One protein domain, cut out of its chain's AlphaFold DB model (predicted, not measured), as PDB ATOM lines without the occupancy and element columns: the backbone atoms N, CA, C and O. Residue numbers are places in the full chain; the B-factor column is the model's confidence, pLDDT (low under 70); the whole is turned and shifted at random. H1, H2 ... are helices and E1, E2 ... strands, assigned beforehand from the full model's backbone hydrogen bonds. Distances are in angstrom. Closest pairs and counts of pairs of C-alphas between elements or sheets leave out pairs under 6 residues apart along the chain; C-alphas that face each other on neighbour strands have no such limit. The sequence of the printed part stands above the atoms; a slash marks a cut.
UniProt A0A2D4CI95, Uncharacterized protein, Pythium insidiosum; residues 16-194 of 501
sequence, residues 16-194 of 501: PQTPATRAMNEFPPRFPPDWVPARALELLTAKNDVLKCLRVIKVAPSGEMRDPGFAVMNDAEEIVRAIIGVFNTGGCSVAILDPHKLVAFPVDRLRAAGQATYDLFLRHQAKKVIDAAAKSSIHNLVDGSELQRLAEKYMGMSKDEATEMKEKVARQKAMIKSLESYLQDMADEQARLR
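AT A GLANCE: This is residues 16 to 194 of the 501 residues of an uncharacterized protein of Pythium insidiosum (UniProt A0A2D4CI95). One long helix, H6, makes the backbone of a long body: H4 packs along its first half between it and a small two-stranded sheet, E1 and E2, while H2 packs along another part of it. Beyond its middle H7 folds back along H6, and H8 turns again and runs on past the end of H6, its residues 178 to 194 sticking out as a free arm. The printed part has 179 residues, with eight named helices and two named strands in the order H1, H2, H3, E1, H4, E2, H5, H6, H7, H8; the sheet, in the order E1 - E2, is antiparallel and the class is mostly helix. The whole is loose, with a radius of gyration of the C-alphas of 21.9 A and spans of 80 by 34 by 33 A, the free arm adding to its length.

IN THESE COORDINATES: H1 is residues 19 to 23, beginning at C-alpha 19 (28.672, 61.412, 98.570). H2 is residues 37 to 47, 15.1 A long, and H3 is residues 49 to 52. E1 is residues 54 to 59, 14.0 A long. H4 is residues 76 to 89, 19.9 A long, E2 residues 92 to 96 and H5 residues 99 to 103. H6, residues 107 to 138, is 46.7 A long and begins at C-alpha 107 (12.898, 40.512, 87.986). H7 is residues 144 to 154, 15.4 A long. H8, residues 159 to 194, is 52.7 A long and ends at C-alpha 194 (-1.179, 116.363, 96.529).

HOW THE PARTS SIT: H6 is the hub, touching five helices. H4 touches residues 107 to 121 of H6 at a shallow tilt of 14 degrees, the same way; the closest C-alphas, of Ile 83 and Gly 114, are 5.1 A apart. H2 touches H6 at 12 degrees, a shallow tilt, opposite ways, with the C-alphas of Pro 37 and His 124 closest at 5.8 A. H3 touches H6 through Val 50 and Leu 110, whose C-alphas are closest at 6.7 A, and touches H2 only at the corner. H5 touches H4, the closest C-alphas being those of Ala 76 and Val 103, 5.9 A apart. The closest C-alphas of H4 and E2, of Phe 87 and Ser 93, are 6.5 A apart; H4 and E1 are near each other. E1 and E2 are antiparallel at 148 degrees, with N 55 and O 95, and N 93 and O 58, each within hydrogen-bond range at 2.8 A. H6, H7 and H8 form an up and down bundle, each running against the one before. H6 and H7 are a helical hairpin at a shallow tilt of 9 degrees, closest at the C-alphas of Ala 126 and Tyr 154, 6.0 A. H7 and H8 are another, at 34 degrees, a shallow tilt only just short of steep, closest at the C-alphas of Gln 148 and Ala 162, 5.2 A. H8 touches H6 with residues 169 to 173 alone. H1 touches no helix. In H1, H2, H4, H5, H6, H7 and H8 every O i to N i+4 pair is within hydrogen-bond range; H3 is too short for such a pair.

THE WHOLE: The C-alphas farthest apart, of Ala 104 and Leu 193, are 80.3 A apart. Without the residues that stand free the body spans 60 by 33 by 28 A. The printed part has no cut. The links H1 to H2 and E1 to H4 are long, with 13 and 16 residues. The mean pLDDT of the printed part is 71.8, and 68 residues are under 70, among them residues 16 to 47 and 129 to 158.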
ATOM      1  N   PRO A  16      34.097  61.123  89.300       35.91
ATOM      2  CA  PRO A  16      34.528  61.090  90.697       35.91
ATOM      3  C   PRO A  16      33.347  60.922  91.665       35.91
ATOM      4  O   PRO A  16      32.347  61.649  91.613       35.91
ATOM      5  N   GLN A  17      33.453  59.941  92.566       39.25
ATOM      6  CA  GLN A  17      32.337  59.535  93.418       39.25
ATOM      7  C   GLN A  17      32.123  60.490  94.603       39.25
ATOM      8  O   GLN A  17      32.621  60.282  95.707       39.25
ATOM      9  N   THR A  18      31.317  61.531  94.377       50.50
ATOM     10  CA  THR A  18      30.761  62.384  95.444       50.50
ATOM     11  C   THR A  18      29.898  61.570  96.430       50.50
ATOM     12  O   THR A  18      29.413  60.492  96.072       50.50
ATOM     13  N   PRO A  19      29.598  62.077  97.643       46.38
ATOM     14  CA  PRO A  19      28.672  61.412  98.570       46.38
ATOM     15  C   PRO A  19      27.293  61.122  97.954       46.38
ATOM     16  O   PRO A  19      26.730  60.050  98.170       46.38
ATOM     17  N   ALA A  20      26.786  62.021  97.105       40.44
ATOM     18  CA  ALA A  20      25.543  61.816  96.363       40.44
ATOM     19  C   ALA A  20      25.692  60.754  95.251       40.44
ATOM     20  O   ALA A  20      24.787  59.951  95.025       40.44
ATOM     21  N   THR A  21      26.863  60.676  94.608       44.78
ATOM     22  CA  THR A  21      27.218  59.573  93.698       44.78
ATOM     23  C   THR A  21      27.213  58.231  94.441       44.78
ATOM     24  O   THR A  21      26.763  57.240  93.870       44.78
ATOM     25  N   ARG A  22      27.655  58.199  95.706       49.19
ATOM     26  CA  ARG A  22      27.727  56.997  96.552       49.19
ATOM     27  C   ARG A  22      26.357  56.536  97.063       49.19
ATOM     28  O   ARG A  22      26.064  55.351  96.968       49.19
ATOM     29  N   ALA A  23      25.489  57.451  97.500       49.00
ATOM     30  CA  ALA A  23      24.119  57.131  97.933       49.00
ATOM     31  C   ALA A  23      23.234  56.547  96.804       49.00
ATOM     32  O   ALA A  23      22.280  55.814  97.062       49.00
ATOM     33  N   MET A  24      23.592  56.827  95.546       43.34
ATOM     34  CA  MET A  24      23.030  56.195  94.345       43.34
ATOM     35  C   MET A  24      23.622  54.820  93.984       43.34
ATOM     36  O   MET A  24      23.078  54.161  93.101       43.34
ATOM     37  N   ASN A  25      24.761  54.431  94.566       42.34
ATOM     38  CA  ASN A  25      25.410  53.139  94.301       42.34
ATOM     39  C   ASN A  25      24.932  52.042  95.270       42.34
ATOM     40  O   ASN A  25      25.129  50.860  95.003       42.34
ATOM     41  N   GLU A  26      24.284  52.422  96.373       45.84
ATOM     42  CA  GLU A  26      23.448  51.519  97.164       45.84
ATOM     43  C   GLU A  26      22.120  51.275  96.424       45.84
ATOM     44  O   GLU A  26      21.598  52.172  95.760       45.84
ATOM     45  N   PHE A  27      21.574  50.059  96.512       40.06
ATOM     46  CA  PHE A  27      20.336  49.671  95.830       40.06
ATOM     47  C   PHE A  27      19.386  48.994  96.837       40.06
ATOM     48  O   PHE A  27      19.796  48.006  97.450       40.06
ATOM     49  N   PRO A  28      18.146  49.490  97.039       45.97
ATOM     50  CA  PRO A  28      17.521  50.640  96.373       45.97
ATOM     51  C   PRO A  28      18.218  51.986  96.687       45.97
ATOM     52  O   PRO A  28      18.757  52.155  97.782       45.97
ATOM     53  N   PRO A  29      18.224  52.941  95.735       51.88
ATOM     54  CA  PRO A  29      18.994  54.178  95.843       51.88
ATOM     55  C   PRO A  29      18.439  55.125  96.909       51.88
ATOM     56  O   PRO A  29      17.237  55.388  96.982       51.88
ATOM     57  N   ARG A  30      19.337  55.696  97.714       52.91
ATOM     58  CA  ARG A  30      18.988  56.632  98.788       52.91
ATOM     59  C   ARG A  30      19.061  58.070  98.279       52.91
ATOM     60  O   ARG A  30      20.141  58.623  98.097       52.91
ATOM     61  N   PHE A  31      17.900  58.684  98.054       53.78
ATOM     62  CA  PHE A  31      17.785  60.061  97.562       53.78
ATOM     63  C   PHE A  31      17.894  61.101  98.707       53.78
ATOM     64  O   PHE A  31      17.033  61.086  99.596       53.78
ATOM     65  N   PRO A  32      18.884  62.023  98.691       50.75
ATOM     66  CA  PRO A  32      19.022  63.091  99.696       50.75
ATOM     67  C   PRO A  32      17.892  64.146  99.655       50.75
ATOM     68  O   PRO A  32      17.216  64.257  98.626       50.75
ATOM     69  N   PRO A  33      17.707  64.967 100.714       50.09
ATOM     70  CA  PRO A  33      16.658  65.997 100.765       50.09
ATOM     71  C   PRO A  33      16.826  67.122  99.726       50.09
ATOM     72  O   PRO A  33      15.867  67.499  99.049       50.09
ATOM     73  N   ASP A  34      18.053  67.623  99.545       51.44
ATOM     74  CA  ASP A  34      18.352  68.830  98.747       51.44
ATOM     75  C   ASP A  34      18.239  68.647  97.224       51.44
ATOM     76  O   ASP A  34      18.486  69.569  96.443       51.44
ATOM     77  N   TRP A  35      17.896  67.446  96.761       58.72
ATOM     78  CA  TRP A  35      18.024  67.086  95.355       58.72
ATOM     79  C   TRP A  35      17.047  67.812  94.412       58.72
ATOM     80  O   TRP A  35      15.910  68.175  94.745       58.72
ATOM     81  N   VAL A  36      17.523  68.024  93.181       54.47
ATOM     82  CA  VAL A  36      16.774  68.625  92.070       54.47
ATOM     83  C   VAL A  36      16.289  67.494  91.152       54.47
ATOM     84  O   VAL A  36      17.125  66.862  90.501       54.47
ATOM     85  N   PRO A  37      14.970  67.221  91.059       54.53
ATOM     86  CA  PRO A  37      14.468  66.014  90.396       54.53
ATOM     87  C   PRO A  37      14.859  65.845  88.923       54.53
ATOM     88  O   PRO A  37      15.037  64.716  88.480       54.53
ATOM     89  N   ALA A  38      15.051  66.938  88.176       52.25
ATOM     90  CA  ALA A  38      15.525  66.876  86.790       52.25
ATOM     91  C   ALA A  38      16.912  66.209  86.690       52.25
ATOM     92  O   ALA A  38      17.083  65.237  85.958       52.25
ATOM     93  N   ARG A  39      17.874  66.660  87.508       57.16
ATOM     94  CA  ARG A  39      19.230  66.093  87.549       57.16
ATOM     95  C   ARG A  39      19.252  64.693  88.163       57.16
ATOM     96  O   ARG A  39      20.049  63.855  87.757       57.16
ATOM     97  N   ALA A  40      18.359  64.422  89.113       61.75
ATOM     98  CA  ALA A  40      18.192  63.092  89.687       61.75
ATOM     99  C   ALA A  40      17.701  62.066  88.650       61.75
ATOM    100  O   ALA A  40      18.188  60.940  88.652       61.75
ATOM    101  N   LEU A  41      16.799  62.449  87.733       67.25
ATOM    102  CA  LEU A  41      16.323  61.562  86.668       67.25
ATOM    103  C   LEU A  41      17.432  61.244  85.655       67.25
ATOM    104  O   LEU A  41      17.602  60.081  85.303       67.25
ATOM    105  N   GLU A  42      18.222  62.243  85.248       65.81
ATOM    106  CA  GLU A  42      19.406  62.053  84.391       65.81
ATOM    107  C   GLU A  42      20.434  61.103  85.021       65.81
ATOM    108  O   GLU A  42      20.982  60.234  84.348       65.81
ATOM    109  N   LEU A  43      20.695  61.240  86.324       63.97
ATOM    110  CA  LEU A  43      21.627  60.364  87.036       63.97
ATOM    111  C   LEU A  43      21.058  58.948  87.227       63.97
ATOM    112  O   LEU A  43      21.807  57.974  87.135       63.97
ATOM    113  N   LEU A  44      19.746  58.814  87.452       68.06
ATOM    114  CA  LEU A  44      19.068  57.521  87.584       68.06
ATOM    115  C   LEU A  44      19.074  56.743  86.259       68.06
ATOM    116  O   LEU A  44      19.395  55.554  86.267       68.06
ATOM    117  N   THR A  45      18.810  57.398  85.123       67.38
ATOM    118  CA  THR A  45      18.909  56.766  83.795       67.38
ATOM    119  C   THR A  45      20.358  56.480  83.391       67.38
ATOM    120  O   THR A  45      20.628  55.416  82.840       67.38
ATOM    121  N   ALA A  46      21.312  57.355  83.727       65.44
ATOM    122  CA  ALA A  46      22.734  57.126  83.455       65.44
ATOM    123  C   ALA A  46      23.329  55.945  84.244       65.44
ATOM    124  O   ALA A  46      24.267  55.303  83.768       65.44
ATOM    125  N   LYS A  47      22.800  55.630  85.435       64.88
ATOM    126  CA  LYS A  47      23.311  54.538  86.283       64.88
ATOM    127  C   LYS A  47      22.554  53.221  86.167       64.88
ATOM    128  O   LYS A  47      23.180  52.173  86.278       64.88
ATOM    129  N   ASN A  48      21.241  53.241  85.954       73.00
ATOM    130  CA  ASN A  48      20.428  52.028  85.978       73.00
ATOM    131  C   ASN A  48      20.308  51.399  84.579       73.00
ATOM    132  O   ASN A  48      19.677  51.970  83.693       73.00
ATOM    133  N   ASP A  49      20.869  50.203  84.383       71.25
ATOM    134  CA  ASP A  49      20.908  49.526  83.074       71.25
ATOM    135  C   ASP A  49      19.527  49.198  82.481       71.25
ATOM    136  O   ASP A  49      19.379  49.177  81.256       71.25
ATOM    137  N   VAL A  50      18.505  49.015  83.326       73.56
ATOM    138  CA  VAL A  50      17.104  48.873  82.892       73.56
ATOM    139  C   VAL A  50      16.634  50.178  82.249       73.56
ATOM    140  O   VAL A  50      16.063  50.182  81.160       73.56
ATOM    141  N   LEU A  51      16.930  51.307  82.894       75.62
ATOM    142  CA  LEU A  51      16.520  52.632  82.437       75.62
ATOM    143  C   LEU A  51      17.356  53.146  81.255       75.62
ATOM    144  O   LEU A  51      16.844  53.934  80.469       75.62
ATOM    145  N   LYS A  52      18.587  52.655  81.050       78.44
ATOM    146  CA  LYS A  52      19.362  52.902  79.813       78.44
ATOM    147  C   LYS A  52      18.662  52.359  78.562       78.44
ATOM    148  O   LYS A  52      18.874  52.881  77.471       78.44
ATOM    149  N   CYS A  53      17.818  51.336  78.709       74.50
ATOM    150  CA  CYS A  53      17.022  50.771  77.615       74.50
ATOM    151  C   CYS A  53      15.745  51.589  77.319       74.50
ATOM    152  O   CYS A  53      14.953  51.193  76.462       74.50
ATOM    153  N   LEU A  54      15.541  52.723  78.004       76.81
ATOM    154  CA  LEU A  54      14.377  53.601  77.907       76.81
ATOM    155  C   LEU A  54      14.804  55.032  77.528       76.81
ATOM    156  O   LEU A  54      15.678  55.623  78.157       76.81
ATOM    157  N   ARG A  55      14.163  55.631  76.517       75.44
ATOM    158  CA  ARG A  55      14.412  57.020  76.088       75.44
ATOM    159  C   ARG A  55      13.169  57.879  76.275       75.44
ATOM    160  O   ARG A  55      12.146  57.620  75.647       75.44
ATOM    161  N   VAL A  56      13.264  58.944  77.071       75.00
ATOM    162  CA  VAL A  56      12.203  59.962  77.154       75.00
ATOM    163  C   VAL A  56      12.091  60.678  75.802       75.00
ATOM    164  O   VAL A  56      13.065  61.242  75.313       75.00
ATOM    165  N   ILE A  57      10.904  60.632  75.193       71.25
ATOM    166  CA  ILE A  57      10.590  61.250  73.893       71.25
ATOM    167  C   ILE A  57       9.966  62.636  74.087       71.25
ATOM    168  O   ILE A  57      10.207  63.559  73.312       71.25
ATOM    169  N   LYS A  58       9.100  62.766  75.097       70.31
ATOM    170  CA  LYS A  58       8.224  63.924  75.290       70.31
ATOM    171  C   LYS A  58       7.961  64.150  76.773       70.31
ATOM    172  O   LYS A  58       7.666  63.203  77.497       70.31
ATOM    173  N   VAL A  59       7.999  65.412  77.190       73.81
ATOM    174  CA  VAL A  59       7.555  65.847  78.519       73.81
ATOM    175  C   VAL A  59       6.125  66.389  78.424       73.81
ATOM    176  O   VAL A  59       5.751  67.036  77.443       73.81
ATOM    177  N   ALA A  60       5.316  66.092  79.433       66.62
ATOM    178  CA  ALA A  60       3.900  66.411  79.550       66.62
ATOM    179  C   ALA A  60       3.566  66.805  81.009       66.62
ATOM    180  O   ALA A  60       4.398  66.624  81.902       66.62
ATOM    181  N   PRO A  61       2.367  67.347  81.294       64.12
ATOM    182  CA  PRO A  61       1.918  67.544  82.670       64.12
ATOM    183  C   PRO A  61       1.875  66.210  83.432       64.12
ATOM    184  O   PRO A  61       1.302  65.238  82.948       64.12
ATOM    185  N   SER A  62       2.474  66.172  84.623       70.50
ATOM    186  CA  SER A  62       2.436  65.017  85.529       70.50
ATOM    187  C   SER A  62       1.041  64.845  86.144       70.50
ATOM    188  O   SER A  62       0.483  65.825  86.643       70.50
ATOM    189  N   GLY A  63       0.513  63.620  86.126       69.81
ATOM    190  CA  GLY A  63      -0.776  63.237  86.710       69.81
ATOM    191  C   GLY A  63      -0.708  62.936  88.211       69.81
ATOM    192  O   GLY A  63       0.227  63.333  88.901       69.81
ATOM    193  N   GLU A  64      -1.710  62.225  88.728       72.44
ATOM    194  CA  GLU A  64      -1.720  61.701  90.100       72.44
ATOM    195  C   GLU A  64      -0.883  60.415  90.172       72.44
ATOM    196  O   GLU A  64      -1.272  59.395  89.603       72.44
ATOM    197  N   MET A  65       0.256  60.449  90.869       73.94
ATOM    198  CA  MET A  65       1.050  59.244  91.124       73.94
ATOM    199  C   MET A  65       0.302  58.291  92.068       73.94
ATOM    200  O   MET A  65      -0.101  58.677  93.165       73.94
ATOM    201  N   ARG A  66       0.158  57.028  91.653       74.81
ATOM    202  CA  ARG A  66      -0.395  55.922  92.452       74.81
ATOM    203  C   ARG A  66       0.639  54.808  92.555       74.81
ATOM    204  O   ARG A  66       1.398  54.615  91.607       74.81
ATOM    205  N   ASP A  67       0.658  54.102  93.682       77.69
ATOM    206  CA  ASP A  67       1.560  52.967  93.899       77.69
ATOM    207  C   ASP A  67       1.296  51.869  92.846       77.69
ATOM    208  O   ASP A  67       0.169  51.370  92.773       77.69
ATOM    209  N   PRO A  68       2.287  51.495  92.012       78.38
ATOM    210  CA  PRO A  68       2.133  50.433  91.024       78.38
ATOM    211  C   PRO A  68       2.153  49.026  91.629       78.38
ATOM    212  O   PRO A  68       1.803  48.080  90.934       78.38
ATOM    213  N   GLY A  69       2.597  48.856  92.881       81.12
ATOM    214  CA  GLY A  69       2.703  47.543  93.516       81.12
ATOM    215  C   GLY A  69       3.887  46.698  93.031       81.12
ATOM    216  O   GLY A  69       3.799  45.471  93.026       81.12
ATOM    217  N   PHE A  70       5.019  47.311  92.652       80.25
ATOM    218  CA  PHE A  70       6.201  46.590  92.137       80.25
ATOM    219  C   PHE A  70       6.676  45.429  93.030       80.25
ATOM    220  O   PHE A  70       7.230  44.455  92.525       80.25
ATOM    221  N   ALA A  71       6.453  45.508  94.346       75.31
ATOM    222  CA  ALA A  71       6.820  44.463  95.300       75.31
ATOM    223  C   ALA A  71       6.035  43.143  95.135       75.31
ATOM    224  O   ALA A  71       6.546  42.099  95.536       75.31
ATOM    225  N   VAL A  72       4.826  43.165  94.554       79.44
ATOM    226  CA  VAL A  72       3.994  41.960  94.337       79.44
ATOM    227  C   VAL A  72       4.011  41.444  92.895       79.44
ATOM    228  O   VAL A  72       3.579  40.320  92.645       79.44
ATOM    229  N   MET A  73       4.544  42.223  91.950       82.88
ATOM    230  CA  MET A  73       4.686  41.817  90.548       82.88
ATOM    231  C   MET A  73       5.767  40.744  90.383       82.88
ATOM    232  O   MET A  73       6.831  40.808  91.010       82.88
ATOM    233  N   ASN A  74       5.508  39.761  89.519       82.06
ATOM    234  CA  ASN A  74       6.425  38.643  89.246       82.06
ATOM    235  C   ASN A  74       6.722  38.443  87.750       82.06
ATOM    236  O   ASN A  74       7.741  37.837  87.425       82.06
ATOM    237  N   ASP A  75       5.882  38.965  86.851       85.69
ATOM    238  CA  ASP A  75       6.144  38.985  85.409       85.69
ATOM    239  C   ASP A  75       7.087  40.151  85.046       85.69
ATOM    240  O   ASP A  75       6.891  41.296  85.459       85.69
ATOM    241  N   ALA A  76       8.120  39.859  84.254       80.81
ATOM    242  CA  ALA A  76       9.076  40.853  83.780       80.81
ATOM    243  C   ALA A  76       8.413  41.882  82.849       80.81
ATOM    244  O   ALA A  76       8.721  43.075  82.926       80.81
ATOM    245  N   GLU A  77       7.475  41.455  81.999       81.94
ATOM    246  CA  GLU A  77       6.751  42.375  81.127       81.94
ATOM    247  C   GLU A  77       5.752  43.246  81.902       81.94
ATOM    248  O   GLU A  77       5.620  44.430  81.602       81.94
ATOM    249  N   GLU A  78       5.058  42.703  82.905       84.75
ATOM    250  CA  GLU A  78       4.189  43.453  83.820       84.75
ATOM    251  C   GLU A  78       4.950  44.581  84.512       84.75
ATOM    252  O   GLU A  78       4.508  45.731  84.472       84.75
ATOM    253  N   ILE A  79       6.137  44.288  85.051       82.00
ATOM    254  CA  ILE A  79       6.983  45.308  85.672       82.00
ATOM    255  C   ILE A  79       7.422  46.352  84.637       82.00
ATOM    256  O   ILE A  79       7.381  47.546  84.925       82.00
ATOM    257  N   VAL A  80       7.778  45.952  83.412       82.06
ATOM    258  CA  VAL A  80       8.105  46.888  82.318       82.06
ATOM    259  C   VAL A  80       6.912  47.782  81.953       82.06
ATOM    260  O   VAL A  80       7.072  49.001  81.840       82.06
ATOM    261  N   ARG A  81       5.706  47.215  81.830       83.25
ATOM    262  CA  ARG A  81       4.457  47.960  81.595       83.25
ATOM    263  C   ARG A  81       4.193  48.952  82.737       83.25
ATOM    264  O   ARG A  81       3.868  50.110  82.473       83.25
ATOM    265  N   ALA A  82       4.417  48.549  83.988       84.25
ATOM    266  CA  ALA A  82       4.271  49.401  85.168       84.25
ATOM    267  C   ALA A  82       5.342  50.510  85.259       84.25
ATOM    268  O   ALA A  82       4.999  51.649  85.574       84.25
ATOM    269  N   ILE A  83       6.606  50.246  84.896       82.94
ATOM    270  CA  ILE A  83       7.663  51.270  84.763       82.94
ATOM    271  C   ILE A  83       7.240  52.336  83.745       82.94
ATOM    272  O   ILE A  83       7.303  53.532  84.027       82.94
ATOM    273  N   ILE A  84       6.757  51.920  82.572       81.25
ATOM    274  CA  ILE A  84       6.283  52.840  81.527       81.25
ATOM    275  C   ILE A  84       5.049  53.627  82.011       81.25
ATOM    276  O   ILE A  84       4.933  54.824  81.738       81.25
ATOM    277  N   GLY A  85       4.157  53.003  82.788       81.69
ATOM    278  CA  GLY A  85       3.043  53.672  83.471       81.69
ATOM    279  C   GLY A  85       3.493  54.748  84.469       81.69
ATOM    280  O   GLY A  85       2.958  55.860  84.456       81.69
ATOM    281  N   VAL A  86       4.518  54.461  85.278       84.00
ATOM    282  CA  VAL A  86       5.148  55.412  86.211       84.00
ATOM    283  C   VAL A  86       5.750  56.605  85.476       84.00
ATOM    284  O   VAL A  86       5.475  57.741  85.852       84.00
ATOM    285  N   PHE A  87       6.515  56.375  84.405       81.44
ATOM    286  CA  PHE A  87       7.087  57.456  83.596       81.44
ATOM    287  C   PHE A  87       5.999  58.348  82.980       81.44
ATOM    288  O   PHE A  87       6.060  59.572  83.126       81.44
ATOM    289  N   ASN A  88       4.976  57.755  82.354       79.81
ATOM    290  CA  ASN A  88       3.873  58.509  81.752       79.81
ATOM    291  C   ASN A  88       3.119  59.344  82.800       79.81
ATOM    292  O   ASN A  88       2.888  60.533  82.579       79.81
ATOM    293  N   THR A  89       2.802  58.762  83.962       79.12
ATOM    294  CA  THR A  89       2.140  59.468  85.077       79.12
ATOM    295  C   THR A  89       3.033  60.573  85.656       79.12
ATOM    296  O   THR A  89       2.559  61.678  85.919       79.12
ATOM    297  N   GLY A  90       4.347  60.344  85.733       71.38
ATOM    298  CA  GLY A  90       5.366  61.344  86.073       71.38
ATOM    299  C   GLY A  90       5.528  62.480  85.050       71.38
ATOM    300  O   GLY A  90       6.281  63.425  85.297       71.38
ATOM    301  N   GLY A  91       4.810  62.431  83.920       75.94
ATOM    302  CA  GLY A  91       4.839  63.442  82.863       75.94
ATOM    303  C   GLY A  91       5.924  63.211  81.807       75.94
ATOM    304  O   GLY A  91       6.344  64.163  81.158       75.94
ATOM    305  N   CYS A  92       6.409  61.981  81.632       78.25
ATOM    306  CA  CYS A  92       7.459  61.624  80.674       78.25
ATOM    307  C   CYS A  92       7.011  60.455  79.783       78.25
ATOM    308  O   CYS A  92       6.945  59.317  80.236       78.25
ATOM    309  N   SER A  93       6.748  60.699  78.499       75.44
ATOM    310  CA  SER A  93       6.499  59.618  77.533       75.44
ATOM    311  C   SER A  93       7.815  58.999  77.071       75.44
ATOM    312  O   SER A  93       8.761  59.723  76.751       75.44
ATOM    313  N   VAL A  94       7.871  57.668  77.013       79.75
ATOM    314  CA  VAL A  94       9.110  56.890  76.864       79.75
ATOM    315  C   VAL A  94       9.024  55.908  75.694       79.75
ATOM    316  O   VAL A  94       8.034  55.196  75.555       79.75
ATOM    317  N   ALA A  95      10.085  55.843  74.887       75.00
ATOM    318  CA  ALA A  95      10.339  54.771  73.928       75.00
ATOM    319  C   ALA A  95      11.223  53.692  74.567       75.00
ATOM    320  O   ALA A  95      12.191  54.012  75.258       75.00
ATOM    321  N   ILE A  96      10.936  52.427  74.270       81.00
ATOM    322  CA  ILE A  96      11.876  51.327  74.505       81.00
ATOM    323  C   ILE A  96      12.911  51.350  73.373       81.00
ATOM    324  O   ILE A  96      12.534  51.443  72.206       81.00
ATOM    325  N   LEU A  97      14.200  51.284  73.712       76.75
ATOM    326  CA  LEU A  97      15.294  51.195  72.739       76.75
ATOM    327  C   LEU A  97      15.599  49.739  72.369       76.75
ATOM    328  O   LEU A  97      15.590  49.400  71.193       76.75
ATOM    329  N   ASP A  98      15.792  48.882  73.377       75.69
ATOM    330  CA  ASP A  98      16.142  47.466  73.214       75.69
ATOM    331  C   ASP A  98      15.108  46.559  73.923       75.69
ATOM    332  O   ASP A  98      15.320  46.182  75.081       75.69
ATOM    333  N   PRO A  99      13.988  46.166  73.279       73.25
ATOM    334  CA  PRO A  99      12.958  45.341  73.922       73.25
ATOM    335  C   PRO A  99      13.496  44.008  74.459       73.25
ATOM    336  O   PRO A  99      13.272  43.667  75.619       73.25
ATOM    337  N   HIS A 100      14.289  43.293  73.655       73.62
ATOM    338  CA  HIS A 100      14.868  41.998  74.034       73.62
ATOM    339  C   HIS A 100      15.823  42.090  75.233       73.62
ATOM    340  O   HIS A 100      15.904  41.160  76.028       73.62
ATOM    341  N   LYS A 101      16.526  43.217  75.387       76.75
ATOM    342  CA  LYS A 101      17.435  43.463  76.513       76.75
ATOM    343  C   LYS A 101      16.674  43.844  77.779       76.75
ATOM    344  O   LYS A 101      17.067  43.442  78.866       76.75
ATOM    345  N   LEU A 102      15.573  44.586  77.629       73.75
ATOM    346  CA  LEU A 102      14.746  45.048  78.738       73.75
ATOM    347  C   LEU A 102      14.055  43.883  79.474       73.75
ATOM    348  O   LEU A 102      14.071  43.860  80.701       73.75
ATOM    349  N   VAL A 103      13.515  42.896  78.749       73.81
ATOM    350  CA  VAL A 103      12.871  41.707  79.356       73.81
ATOM    351  C   VAL A 103      13.900  40.672  79.853       73.81
ATOM    352  O   VAL A 103      13.590  39.853  80.710       73.81
ATOM    353  N   ALA A 104      15.152  40.730  79.381       78.75
ATOM    354  CA  ALA A 104      16.233  39.838  79.817       78.75
ATOM    355  C   ALA A 104      16.869  40.209  81.177       78.75
ATOM    356  O   ALA A 104      17.752  39.491  81.655       78.75
ATOM    357  N   PHE A 105      16.467  41.316  81.813       79.94
ATOM    358  CA  PHE A 105      16.955  41.664  83.152       79.94
ATOM    359  C   PHE A 105      16.270  40.832  84.252       79.94
ATOM    360  O   PHE A 105      15.067  40.590  84.177       79.94
ATOM    361  N   PRO A 106      16.989  40.462  85.334       83.00
ATOM    362  CA  PRO A 106      16.386  39.818  86.498       83.00
ATOM    363  C   PRO A 106      15.228  40.632  87.087       83.00
ATOM    364  O   PRO A 106      15.347  41.848  87.269       83.00
ATOM    365  N   VAL A 107      14.147  39.936  87.455       80.12
ATOM    366  CA  VAL A 107      12.898  40.512  87.986       80.12
ATOM    367  C   VAL A 107      13.166  41.501  89.128       80.12
ATOM    368  O   VAL A 107      12.627  42.602  89.122       80.12
ATOM    369  N   ASP A 108      14.077  41.191  90.052       76.44
ATOM    370  CA  ASP A 108      14.420  42.076  91.179       76.44
ATOM    371  C   ASP A 108      15.059  43.407  90.752       76.44
ATOM    372  O   ASP A 108      14.779  44.453  91.344       76.44
ATOM    373  N   ARG A 109      15.873  43.399  89.686       78.56
ATOM    374  CA  ARG A 109      16.422  44.634  89.104       78.56
ATOM    375  C   ARG A 109      15.320  45.459  88.447       78.56
ATOM    376  O   ARG A 109      15.329  46.677  88.602       78.56
ATOM    377  N   LEU A 110      14.368  44.814  87.767       79.06
ATOM    378  CA  LEU A 110      13.203  45.485  87.185       79.06
ATOM    379  C   LEU A 110      12.333  46.128  88.281       79.06
ATOM    380  O   LEU A 110      12.078  47.331  88.213       79.06
ATOM    381  N   ARG A 111      11.951  45.376  89.327       78.81
ATOM    382  CA  ARG A 111      11.128  45.870  90.452       78.81
ATOM    383  C   ARG A 111      11.718  47.128  91.077       78.81
ATOM    384  O   ARG A 111      11.047  48.151  91.172       78.81
ATOM    385  N   ALA A 112      12.984  47.066  91.488       77.06
ATOM    386  CA  ALA A 112      13.626  48.163  92.204       77.06
ATOM    387  C   ALA A 112      14.068  49.317  91.279       77.06
ATOM    388  O   ALA A 112      14.162  50.454  91.741       77.06
ATOM    389  N   ALA A 113      14.249  49.084  89.970       78.62
ATOM    390  CA  ALA A 113      14.325  50.167  88.985       78.62
ATOM    391  C   ALA A 113      12.991  50.929  88.889       78.62
ATOM    392  O   ALA A 113      12.985  52.162  88.892       78.62
ATOM    393  N   GLY A 114      11.868  50.205  88.864       80.12
ATOM    394  CA  GLY A 114      10.526  50.783  88.919       80.12
ATOM    395  C   GLY A 114      10.271  51.557  90.206       80.12
ATOM    396  O   GLY A 114       9.896  52.728  90.137       80.12
ATOM    397  N   GLN A 115      10.564  50.960  91.363       79.56
ATOM    398  CA  GLN A 115      10.390  51.605  92.665       79.56
ATOM    399  C   GLN A 115      11.205  52.900  92.774       79.56
ATOM    400  O   GLN A 115      10.643  53.949  93.066       79.56
ATOM    401  N   ALA A 116      12.498  52.870  92.431       74.81
ATOM    402  CA  ALA A 116      13.347  54.063  92.444       74.81
ATOM    403  C   ALA A 116      12.839  55.177  91.508       74.81
ATOM    404  O   ALA A 116      12.997  56.363  91.799       74.81
ATOM    405  N   THR A 117      12.222  54.801  90.385       79.25
ATOM    406  CA  THR A 117      11.607  55.743  89.440       79.25
ATOM    407  C   THR A 117      10.317  56.340  90.019       79.25
ATOM    408  O   THR A 117      10.108  57.551  89.935       79.25
ATOM    409  N   TYR A 118       9.473  55.516  90.646       81.94
ATOM    410  CA  TYR A 118       8.246  55.944  91.323       81.94
ATOM    411  C   TYR A 118       8.542  56.897  92.486       81.94
ATOM    412  O   TYR A 118       7.998  58.002  92.515       81.94
ATOM    413  N   ASP A 119       9.464  56.527  93.378       74.44
ATOM    414  CA  ASP A 119       9.871  57.330  94.536       74.44
ATOM    415  C   ASP A 119      10.400  58.710  94.104       74.44
ATOM    416  O   ASP A 119      10.096  59.732  94.726       74.44
ATOM    417  N   LEU A 120      11.156  58.764  92.999       76.94
ATOM    418  CA  LEU A 120      11.667  60.006  92.419       76.94
ATOM    419  C   LEU A 120      10.544  60.903  91.867       76.94
ATOM    420  O   LEU A 120      10.527  62.106  92.150       76.94
ATOM    421  N   PHE A 121       9.593  60.353  91.102       76.25
ATOM    422  CA  PHE A 121       8.460  61.135  90.594       76.25
ATOM    423  C   PHE A 121       7.509  61.581  91.714       76.25
ATOM    424  O   PHE A 121       7.035  62.719  91.684       76.25
ATOM    425  N   LEU A 122       7.296  60.751  92.740       77.00
ATOM    426  CA  LEU A 122       6.504  61.096  93.920       77.00
ATOM    427  C   LEU A 122       7.139  62.259  94.702       77.00
ATOM    428  O   LEU A 122       6.461  63.247  94.986       77.00
ATOM    429  N   ARG A 123       8.457  62.214  94.955       71.50
ATOM    430  CA  ARG A 123       9.215  63.334  95.554       71.50
ATOM    431  C   ARG A 123       9.150  64.603  94.701       71.50
ATOM    432  O   ARG A 123       9.002  65.699  95.236       71.50
ATOM    433  N   HIS A 124       9.212  64.485  93.373       73.31
ATOM    434  CA  HIS A 124       9.075  65.627  92.462       73.31
ATOM    435  C   HIS A 124       7.676  66.261  92.532       73.31
ATOM    436  O   HIS A 124       7.555  67.487  92.551       73.31
ATOM    437  N   GLN A 125       6.622  65.442  92.596       71.56
ATOM    438  CA  GLN A 125       5.251  65.914  92.761       71.56
ATOM    439  C   GLN A 125       5.053  66.578  94.131       71.56
ATOM    440  O   GLN A 125       4.521  67.684  94.193       71.56
ATOM    441  N   ALA A 126       5.555  65.969  95.206       67.44
ATOM    442  CA  ALA A 126       5.523  66.548  96.545       67.44
ATOM    443  C   ALA A 126       6.256  67.896  96.620       67.44
ATOM    444  O   ALA A 126       5.684  68.862  97.119       67.44
ATOM    445  N   LYS A 127       7.462  68.004  96.047       69.81
ATOM    446  CA  LYS A 127       8.216  69.266  95.980       69.81
ATOM    447  C   LYS A 127       7.433  70.361  95.247       69.81
ATOM    448  O   LYS A 127       7.314  71.456  95.776       69.81
ATOM    449  N   LYS A 128       6.789  70.053  94.110       70.25
ATOM    450  CA  LYS A 128       5.884  70.997  93.419       70.25
ATOM    451  C   LYS A 128       4.704  71.440  94.292       70.25
ATOM    452  O   LYS A 128       4.336  72.612  94.250       70.25
ATOM    453  N   VAL A 129       4.097  70.523  95.052       67.00
ATOM    454  CA  VAL A 129       2.973  70.835  95.952       67.00
ATOM    455  C   VAL A 129       3.439  71.704  97.124       67.00
ATOM    456  O   VAL A 129       2.762  72.676  97.440       67.00
ATOM    457  N   ILE A 130       4.609  71.430  97.707       65.38
ATOM    458  CA  ILE A 130       5.225  72.247  98.766       65.38
ATOM    459  C   ILE A 130       5.609  73.636  98.229       65.38
ATOM    460  O   ILE A 130       5.248  74.638  98.837       65.38
ATOM    461  N   ASP A 131       6.247  73.728  97.058       67.38
ATOM    462  CA  ASP A 131       6.599  75.004  96.413       67.38
ATOM    463  C   ASP A 131       5.354  75.854  96.094       67.38
ATOM    464  O   ASP A 131       5.389  77.083  96.197       67.38
ATOM    465  N   ALA A 132       4.248  75.217  95.692       67.19
ATOM    466  CA  ALA A 132       2.967  75.883  95.465       67.19
ATOM    467  C   ALA A 132       2.311  76.319  96.786       67.19
ATOM    468  O   ALA A 132       1.888  77.469  96.899       67.19
ATOM    469  N   ALA A 133       2.292  75.438  97.791       65.06
ATOM    470  CA  ALA A 133       1.740  75.697  99.117       65.06
ATOM    471  C   ALA A 133       2.503  76.801  99.869       65.06
ATOM    472  O   ALA A 133       1.885  77.616 100.548       65.06
ATOM    473  N   ALA A 134       3.827  76.893  99.713       65.56
ATOM    474  CA  ALA A 134       4.635  77.974 100.277       65.56
ATOM    475  C   ALA A 134       4.260  79.326  99.647       65.56
ATOM    476  O   ALA A 134       3.981  80.291 100.361       65.56
ATOM    477  N   LYS A 135       4.162  79.379  98.309       69.69
ATOM    478  CA  LYS A 135       3.734  80.577  97.564       69.69
ATOM    479  C   LYS A 135       2.313  81.008  97.931       69.69
ATOM    480  O   LYS A 135       2.060  82.196  98.088       69.69
ATOM    481  N   SER A 136       1.388  80.069  98.118       66.44
ATOM    482  CA  SER A 136       0.015  80.384  98.521       66.44
ATOM    483  C   SER A 136      -0.103  80.729 100.016       66.44
ATOM    484  O   SER A 136      -0.934  81.557 100.383       66.44
ATOM    485  N   SER A 137       0.750  80.171 100.883       64.31
ATOM    486  CA  SER A 137       0.786  80.485 102.322       64.31
ATOM    487  C   SER A 137       1.241  81.921 102.607       64.31
ATOM    488  O   SER A 137       0.684  82.569 103.500       64.31
ATOM    489  N   ILE A 138       2.165  82.462 101.797       61.41
ATOM    490  CA  ILE A 138       2.511  83.896 101.782       61.41
ATOM    491  C   ILE A 138       1.235  84.744 101.639       61.41
ATOM    492  O   ILE A 138       0.978  85.607 102.475       61.41
ATOM    493  N   HIS A 139       0.365  84.404 100.683       63.28
ATOM    494  CA  HIS A 139      -0.919  85.075 100.433       63.28
ATOM    495  C   HIS A 139      -2.090  84.595 101.324       63.28
ATOM    496  O   HIS A 139      -3.250  84.791 100.976       63.28
ATOM    497  N   ASN A 140      -1.817  83.981 102.484       62.56
ATOM    498  CA  ASN A 140      -2.809  83.466 103.453       62.56
ATOM    499  C   ASN A 140      -3.705  82.298 102.985       62.56
ATOM    500  O   ASN A 140      -4.591  81.893 103.730       62.56
ATOM    501  N   LEU A 141      -3.476  81.715 101.806       54.75
ATOM    502  CA  LEU A 141      -4.357  80.686 101.230       54.75
ATOM    503  C   LEU A 141      -4.116  79.263 101.772       54.75
ATOM    504  O   LEU A 141      -4.937  78.383 101.537       54.75
ATOM    505  N   VAL A 142      -2.991  79.014 102.454       57.31
ATOM    506  CA  VAL A 142      -2.625  77.707 103.036       57.31
ATOM    507  C   VAL A 142      -1.932  77.915 104.386       57.31
ATOM    508  O   VAL A 142      -1.064  78.784 104.506       57.31
ATOM    509  N   ASP A 143      -2.282  77.116 105.396       64.56
ATOM    510  CA  ASP A 143      -1.587  77.120 106.688       64.56
ATOM    511  C   ASP A 143      -0.213  76.428 106.603       64.56
ATOM    512  O   ASP A 143      -0.044  75.384 105.970       64.56
ATOM    513  N   GLY A 144       0.775  76.981 107.307       61.97
ATOM    514  CA  GLY A 144       2.125  76.426 107.385       61.97
ATOM    515  C   GLY A 144       2.194  75.054 108.067       61.97
ATOM    516  O   GLY A 144       3.211  74.374 107.951       61.97
ATOM    517  N   SER A 145       1.148  74.617 108.777       68.19
ATOM    518  CA  SER A 145       1.086  73.264 109.351       68.19
ATOM    519  C   SER A 145       0.850  72.189 108.288       68.19
ATOM    520  O   SER A 145       1.436  71.114 108.388       68.19
ATOM    521  N   GLU A 146       0.096  72.489 107.226       65.88
ATOM    522  CA  GLU A 146      -0.018  71.585 106.072       65.88
ATOM    523  C   GLU A 146       1.288  71.548 105.268       65.88
ATOM    524  O   GLU A 146       1.708  70.476 104.834       65.88
ATOM    525  N   LEU A 147       1.996  72.681 105.147       64.44
ATOM    526  CA  LEU A 147       3.333  72.729 104.536       64.44
ATOM    527  C   LEU A 147       4.318  71.789 105.257       64.44
ATOM    528  O   LEU A 147       4.991  70.979 104.620       64.44
ATOM    529  N   GLN A 148       4.350  71.869 106.590       67.62
ATOM    530  CA  GLN A 148       5.148  70.999 107.451       67.62
ATOM    531  C   GLN A 148       4.761  69.519 107.275       67.62
ATOM    532  O   GLN A 148       5.623  68.686 107.006       67.62
ATOM    533  N   ARG A 149       3.461  69.198 107.335       69.31
ATOM    534  CA  ARG A 149       2.936  67.833 107.147       69.31
ATOM    535  C   ARG A 149       3.302  67.235 105.783       69.31
ATOM    536  O   ARG A 149       3.583  66.040 105.687       69.31
ATOM    537  N   LEU A 150       3.298  68.046 104.724       65.56
ATOM    538  CA  LEU A 150       3.706  67.643 103.375       65.56
ATOM    539  C   LEU A 150       5.215  67.359 103.291       65.56
ATOM    540  O   LEU A 150       5.609  66.363 102.681       65.56
ATOM    541  N   ALA A 151       6.044  68.200 103.920       64.94
ATOM    542  CA  ALA A 151       7.494  68.023 103.980       64.94
ATOM    543  C   ALA A 151       7.887  66.752 104.756       64.94
ATOM    544  O   ALA A 151       8.596  65.901 104.212       64.94
ATOM    545  N   GLU A 152       7.353  66.579 105.969       67.38
ATOM    546  CA  GLU A 152       7.554  65.384 106.804       67.38
ATOM    547  C   GLU A 152       7.137  64.104 106.057       67.38
ATOM    548  O   GLU A 152       7.903  63.143 105.985       67.38
ATOM    549  N   LYS A 153       5.944  64.087 105.434       65.19
ATOM    550  CA  LYS A 153       5.404  62.874 104.794       65.19
ATOM    551  C   LYS A 153       6.127  62.465 103.504       65.19
ATOM    552  O   LYS A 153       6.235  61.267 103.244       65.19
ATOM    553  N   TYR A 154       6.546  63.415 102.664       57.19
ATOM    554  CA  TYR A 154       6.947  63.105 101.280       57.19
ATOM    555  C   TYR A 154       8.366  63.533 100.882       57.19
ATOM    556  O   TYR A 154       8.887  63.012  99.896       57.19
ATOM    557  N   MET A 155       9.007  64.447 101.618       60.62
ATOM    558  CA  MET A 155      10.424  64.779 101.395       60.62
ATOM    559  C   MET A 155      11.360  63.953 102.287       60.62
ATOM    560  O   MET A 155      12.552  63.871 101.995       60.62
ATOM    561  N   GLY A 156      10.832  63.318 103.341       60.59
ATOM    562  CA  GLY A 156      11.629  62.592 104.334       60.59
ATOM    563  C   GLY A 156      12.455  63.516 105.234       60.59
ATOM    564  O   GLY A 156      13.441  63.071 105.812       60.59
ATOM    565  N   MET A 157      12.070  64.794 105.316       59.94
ATOM    566  CA  MET A 157      12.665  65.759 106.237       59.94
ATOM    567  C   MET A 157      12.326  65.379 107.678       59.94
ATOM    568  O   MET A 157      11.215  64.923 107.965       59.94
ATOM    569  N   SER A 158      13.264  65.608 108.591       68.62
ATOM    570  CA  SER A 158      12.978  65.560 110.019       68.62
ATOM    571  C   SER A 158      11.953  66.631 110.401       68.62
ATOM    572  O   SER A 158      11.789  67.655 109.730       68.62
ATOM    573  N   LYS A 159      11.272  66.400 111.526       70.31
ATOM    574  CA  LYS A 159      10.310  67.345 112.103       70.31
ATOM    575  C   LYS A 159      10.930  68.729 112.321       70.31
ATOM    576  O   LYS A 159      10.273  69.737 112.075       70.31
ATOM    577  N   ASP A 160      12.196  68.763 112.724       71.69
ATOM    578  CA  ASP A 160      12.912  69.986 113.076       71.69
ATOM    579  C   ASP A 160      13.235  70.817 111.817       71.69
ATOM    580  O   ASP A 160      12.896  72.002 111.753       71.69
ATOM    581  N   GLU A 161      13.746  70.180 110.754       70.88
ATOM    582  CA  GLU A 161      13.944  70.814 109.436       70.88
ATOM    583  C   GLU A 161      12.612  71.310 108.835       70.88
ATOM    584  O   GLU A 161      12.544  72.383 108.225       70.88
ATOM    585  N   ALA A 162      11.525  70.551 109.020       68.06
ATOM    586  CA  ALA A 162      10.194  70.939 108.558       68.06
ATOM    587  C   ALA A 162       9.626  72.135 109.352       68.06
ATOM    588  O   ALA A 162       8.962  73.000 108.767       68.06
ATOM    589  N   THR A 163       9.930  72.252 110.653       74.00
ATOM    590  CA  THR A 163       9.630  73.468 111.425       74.00
ATOM    591  C   THR A 163      10.494  74.660 111.016       74.00
ATOM    592  O   THR A 163       9.946  75.752 110.867       74.00
ATOM    593  N   GLU A 164      11.789  74.484 110.725       78.44
ATOM    594  CA  GLU A 164      12.636  75.589 110.245       78.44
ATOM    595  C   GLU A 164      12.111  76.144 108.908       78.44
ATOM    596  O   GLU A 164      11.987  77.361 108.738       78.44
ATOM    597  N   MET A 165      11.705  75.266 107.980       70.25
ATOM    598  CA  MET A 165      11.064  75.663 106.723       70.25
ATOM    599  C   MET A 165       9.790  76.490 106.971       70.25
ATOM    600  O   MET A 165       9.618  77.553 106.366       70.25
ATOM    601  N   LYS A 166       8.924  76.049 107.893       74.00
ATOM    602  CA  LYS A 166       7.697  76.762 108.289       74.00
ATOM    603  C   LYS A 166       8.004  78.149 108.867       74.00
ATOM    604  O   LYS A 166       7.393  79.135 108.449       74.00
ATOM    605  N   GLU A 167       8.988  78.262 109.758       79.88
ATOM    606  CA  GLU A 167       9.431  79.551 110.301       79.88
ATOM    607  C   GLU A 167      10.076  80.463 109.247       79.88
ATOM    608  O   GLU A 167       9.989  81.688 109.339       79.88
ATOM    609  N   LYS A 168      10.771  79.901 108.255       77.12
ATOM    610  CA  LYS A 168      11.409  80.664 107.172       77.12
ATOM    611  C   LYS A 168      10.360  81.306 106.262       77.12
ATOM    612  O   LYS A 168      10.465  82.497 105.970       77.12
ATOM    613  N   VAL A 169       9.301  80.565 105.922       74.50
ATOM    614  CA  VAL A 169       8.124  81.099 105.212       74.50
ATOM    615  C   VAL A 169       7.397  82.146 106.066       74.50
ATOM    616  O   VAL A 169       7.050  83.210 105.555       74.50
ATOM    617  N   ALA A 170       7.231  81.916 107.375       75.81
ATOM    618  CA  ALA A 170       6.628  82.899 108.282       75.81
ATOM    619  C   ALA A 170       7.436  84.212 108.362       75.81
ATOM    620  O   ALA A 170       6.855  85.297 108.290       75.81
ATOM    621  N   ARG A 171       8.773  84.131 108.431       80.94
ATOM    622  CA  ARG A 171       9.681  85.294 108.397       80.94
ATOM    623  C   ARG A 171       9.580  86.069 107.078       80.94
ATOM    624  O   ARG A 171       9.447  87.290 107.105       80.94
ATOM    625  N   GLN A 172       9.564  85.379 105.934       77.69
ATOM    626  CA  GLN A 172       9.362  86.016 104.623       77.69
ATOM    627  C   GLN A 172       7.994  86.707 104.518       77.69
ATOM    628  O   GLN A 172       7.906  87.836 104.045       77.69
ATOM    629  N   LYS A 173       6.933  86.067 105.019       76.69
ATOM    630  CA  LYS A 173       5.576  86.623 105.050       76.69
ATOM    631  C   LYS A 173       5.470  87.884 105.917       76.69
ATOM    632  O   LYS A 173       4.825  88.846 105.512       76.69
ATOM    633  N   ALA A 174       6.135  87.910 107.074       82.00
ATOM    634  CA  ALA A 174       6.215  89.101 107.921       82.00
ATOM    635  C   ALA A 174       6.957  90.258 107.223       82.00
ATOM    636  O   ALA A 174       6.493  91.397 107.264       82.00
ATOM    637  N   MET A 175       8.062  89.963 106.526       85.56
ATOM    638  CA  MET A 175       8.806  90.952 105.739       85.56
ATOM    639  C   MET A 175       7.962  91.535 104.596       85.56
ATOM    640  O   MET A 175       7.933  92.751 104.430       85.56
ATOM    641  N   ILE A 176       7.235  90.694 103.850       80.31
ATOM    642  CA  ILE A 176       6.331  91.141 102.776       80.31
ATOM    643  C   ILE A 176       5.252  92.072 103.341       80.31
ATOM    644  O   ILE A 176       5.122  93.190 102.855       80.31
ATOM    645  N   LYS A 177       4.576  91.687 104.432       81.38
ATOM    646  CA  LYS A 177       3.554  92.537 105.066       81.38
ATOM    647  C   LYS A 177       4.111  93.884 105.558       81.38
ATOM    648  O   LYS A 177       3.417  94.895 105.507       81.38
ATOM    649  N   SER A 178       5.365  93.918 106.018       90.00
ATOM    650  CA  SER A 178       6.035  95.167 106.404       90.00
ATOM    651  C   SER A 178       6.322  96.082 105.207       90.00
ATOM    652  O   SER A 178       6.250  97.299 105.351       90.00
ATOM    653  N   LEU A 179       6.640  95.514 104.038       89.88
ATOM    654  CA  LEU A 179       6.839  96.266 102.795       89.88
ATOM    655  C   LEU A 179       5.505  96.740 102.200       89.88
ATOM    656  O   LEU A 179       5.432  97.859 101.706       89.88
ATOM    657  N   GLU A 180       4.449  95.927 102.290       85.38
ATOM    658  CA  GLU A 180       3.082  96.311 101.912       85.38
ATOM    659  C   GLU A 180       2.581  97.497 102.753       85.38
ATOM    660  O   GLU A 180       2.051  98.449 102.186       85.38
ATOM    661  N   SER A 181       2.821  97.491 104.074       92.00
ATOM    662  CA  SER A 181       2.526  98.641 104.946       92.00
ATOM    663  C   SER A 181       3.287  99.886 104.497       92.00
ATOM    664  O   SER A 181       2.666 100.899 104.212       92.00
ATOM    665  N   TYR A 182       4.611  99.788 104.330       93.44
ATOM    666  CA  TYR A 182       5.438 100.923 103.913       93.44
ATOM    667  C   TYR A 182       5.009 101.514 102.556       93.44
ATOM    668  O   TYR A 182       5.017 102.728 102.375       93.44
ATOM    669  N   LEU A 183       4.594 100.676 101.599       92.12
ATOM    670  CA  LEU A 183       4.062 101.145 100.315       92.12
ATOM    671  C   LEU A 183       2.706 101.855 100.458       92.12
ATOM    672  O   LEU A 183       2.459 102.806  99.720       92.12
ATOM    673  N   GLN A 184       1.857 101.428 101.399       92.06
ATOM    674  CA  GLN A 184       0.610 102.117 101.732       92.06
ATOM    675  C   GLN A 184       0.888 103.461 102.425       92.06
ATOM    676  O   GLN A 184       0.371 104.482 101.979       92.06
ATOM    677  N   ASP A 185       1.774 103.485 103.424       94.44
ATOM    678  CA  ASP A 185       2.177 104.699 104.148       94.44
ATOM    679  C   ASP A 185       2.716 105.771 103.171       94.44
ATOM    680  O   ASP A 185       2.292 106.929 103.194       94.44
ATOM    681  N   MET A 186       3.584 105.368 102.232       93.50
ATOM    682  CA  MET A 186       4.112 106.242 101.173       93.50
ATOM    683  C   MET A 186       3.043 106.701 100.162       93.50
ATOM    684  O   MET A 186       3.176 107.779  99.575       93.50
ATOM    685  N   ALA A 187       1.998 105.903  99.915       89.94
ATOM    686  CA  ALA A 187       0.894 106.277  99.030       89.94
ATOM    687  C   ALA A 187      -0.045 107.296  99.697       89.94
ATOM    688  O   ALA A 187      -0.442 108.273  99.056       89.94
ATOM    689  N   ASP A 188      -0.333 107.114 100.987       93.38
ATOM    690  CA  ASP A 188      -1.144 108.032 101.785       93.38
ATOM    691  C   ASP A 188      -0.413 109.369 102.016       93.38
ATOM    692  O   ASP A 188      -1.030 110.436 101.938       93.38
ATOM    693  N   GLU A 189       0.915 109.354 102.179       93.75
ATOM    694  CA  GLU A 189       1.728 110.577 102.207       93.75
ATOM    695  C   GLU A 189       1.736 111.304 100.846       93.75
ATOM    696  O   GLU A 189       1.569 112.524 100.803       93.75
ATOM    697  N   GLN A 190       1.814 110.587  99.714       88.81
ATOM    698  CA  GLN A 190       1.632 111.214  98.395       88.81
ATOM    699  C   GLN A 190       0.228 111.806  98.208       88.81
ATOM    700  O   GLN A 190       0.102 112.881  97.618       88.81
ATOM    701  N   ALA A 191      -0.823 111.138  98.689       91.88
ATOM    702  CA  ALA A 191      -2.188 111.659  98.628       91.88
ATOM    703  C   ALA A 191      -2.337 112.936  99.472       91.88
ATOM    704  O   ALA A 191      -2.908 113.924  99.005       91.88
ATOM    705  N   ARG A 192      -1.751 112.956 100.677       93.38
ATOM    706  CA  ARG A 192      -1.696 114.138 101.545       93.38
ATOM    707  C   ARG A 192      -0.968 115.307 100.881       93.38
ATOM    708  O   ARG A 192      -1.513 116.406 100.854       93.38
ATOM    709  N   LEU A 193       0.225 115.079 100.330       92.50
ATOM    710  CA  LEU A 193       1.030 116.128  99.694       92.50
ATOM    711  C   LEU A 193       0.369 116.698  98.430       92.50
ATOM    712  O   LEU A 193       0.478 117.896  98.183       92.50
ATOM    713  N   ARG A 194      -0.355 115.875  97.653       89.81
ATOM    714  CA  ARG A 194      -1.179 116.363  96.529       89.81
ATOM    715  C   ARG A 194      -2.303 117.268  97.013       89.81
ATOM    716  O   ARG A 194      -2.443 118.369  96.492       89.81
TER     717      ARG A 194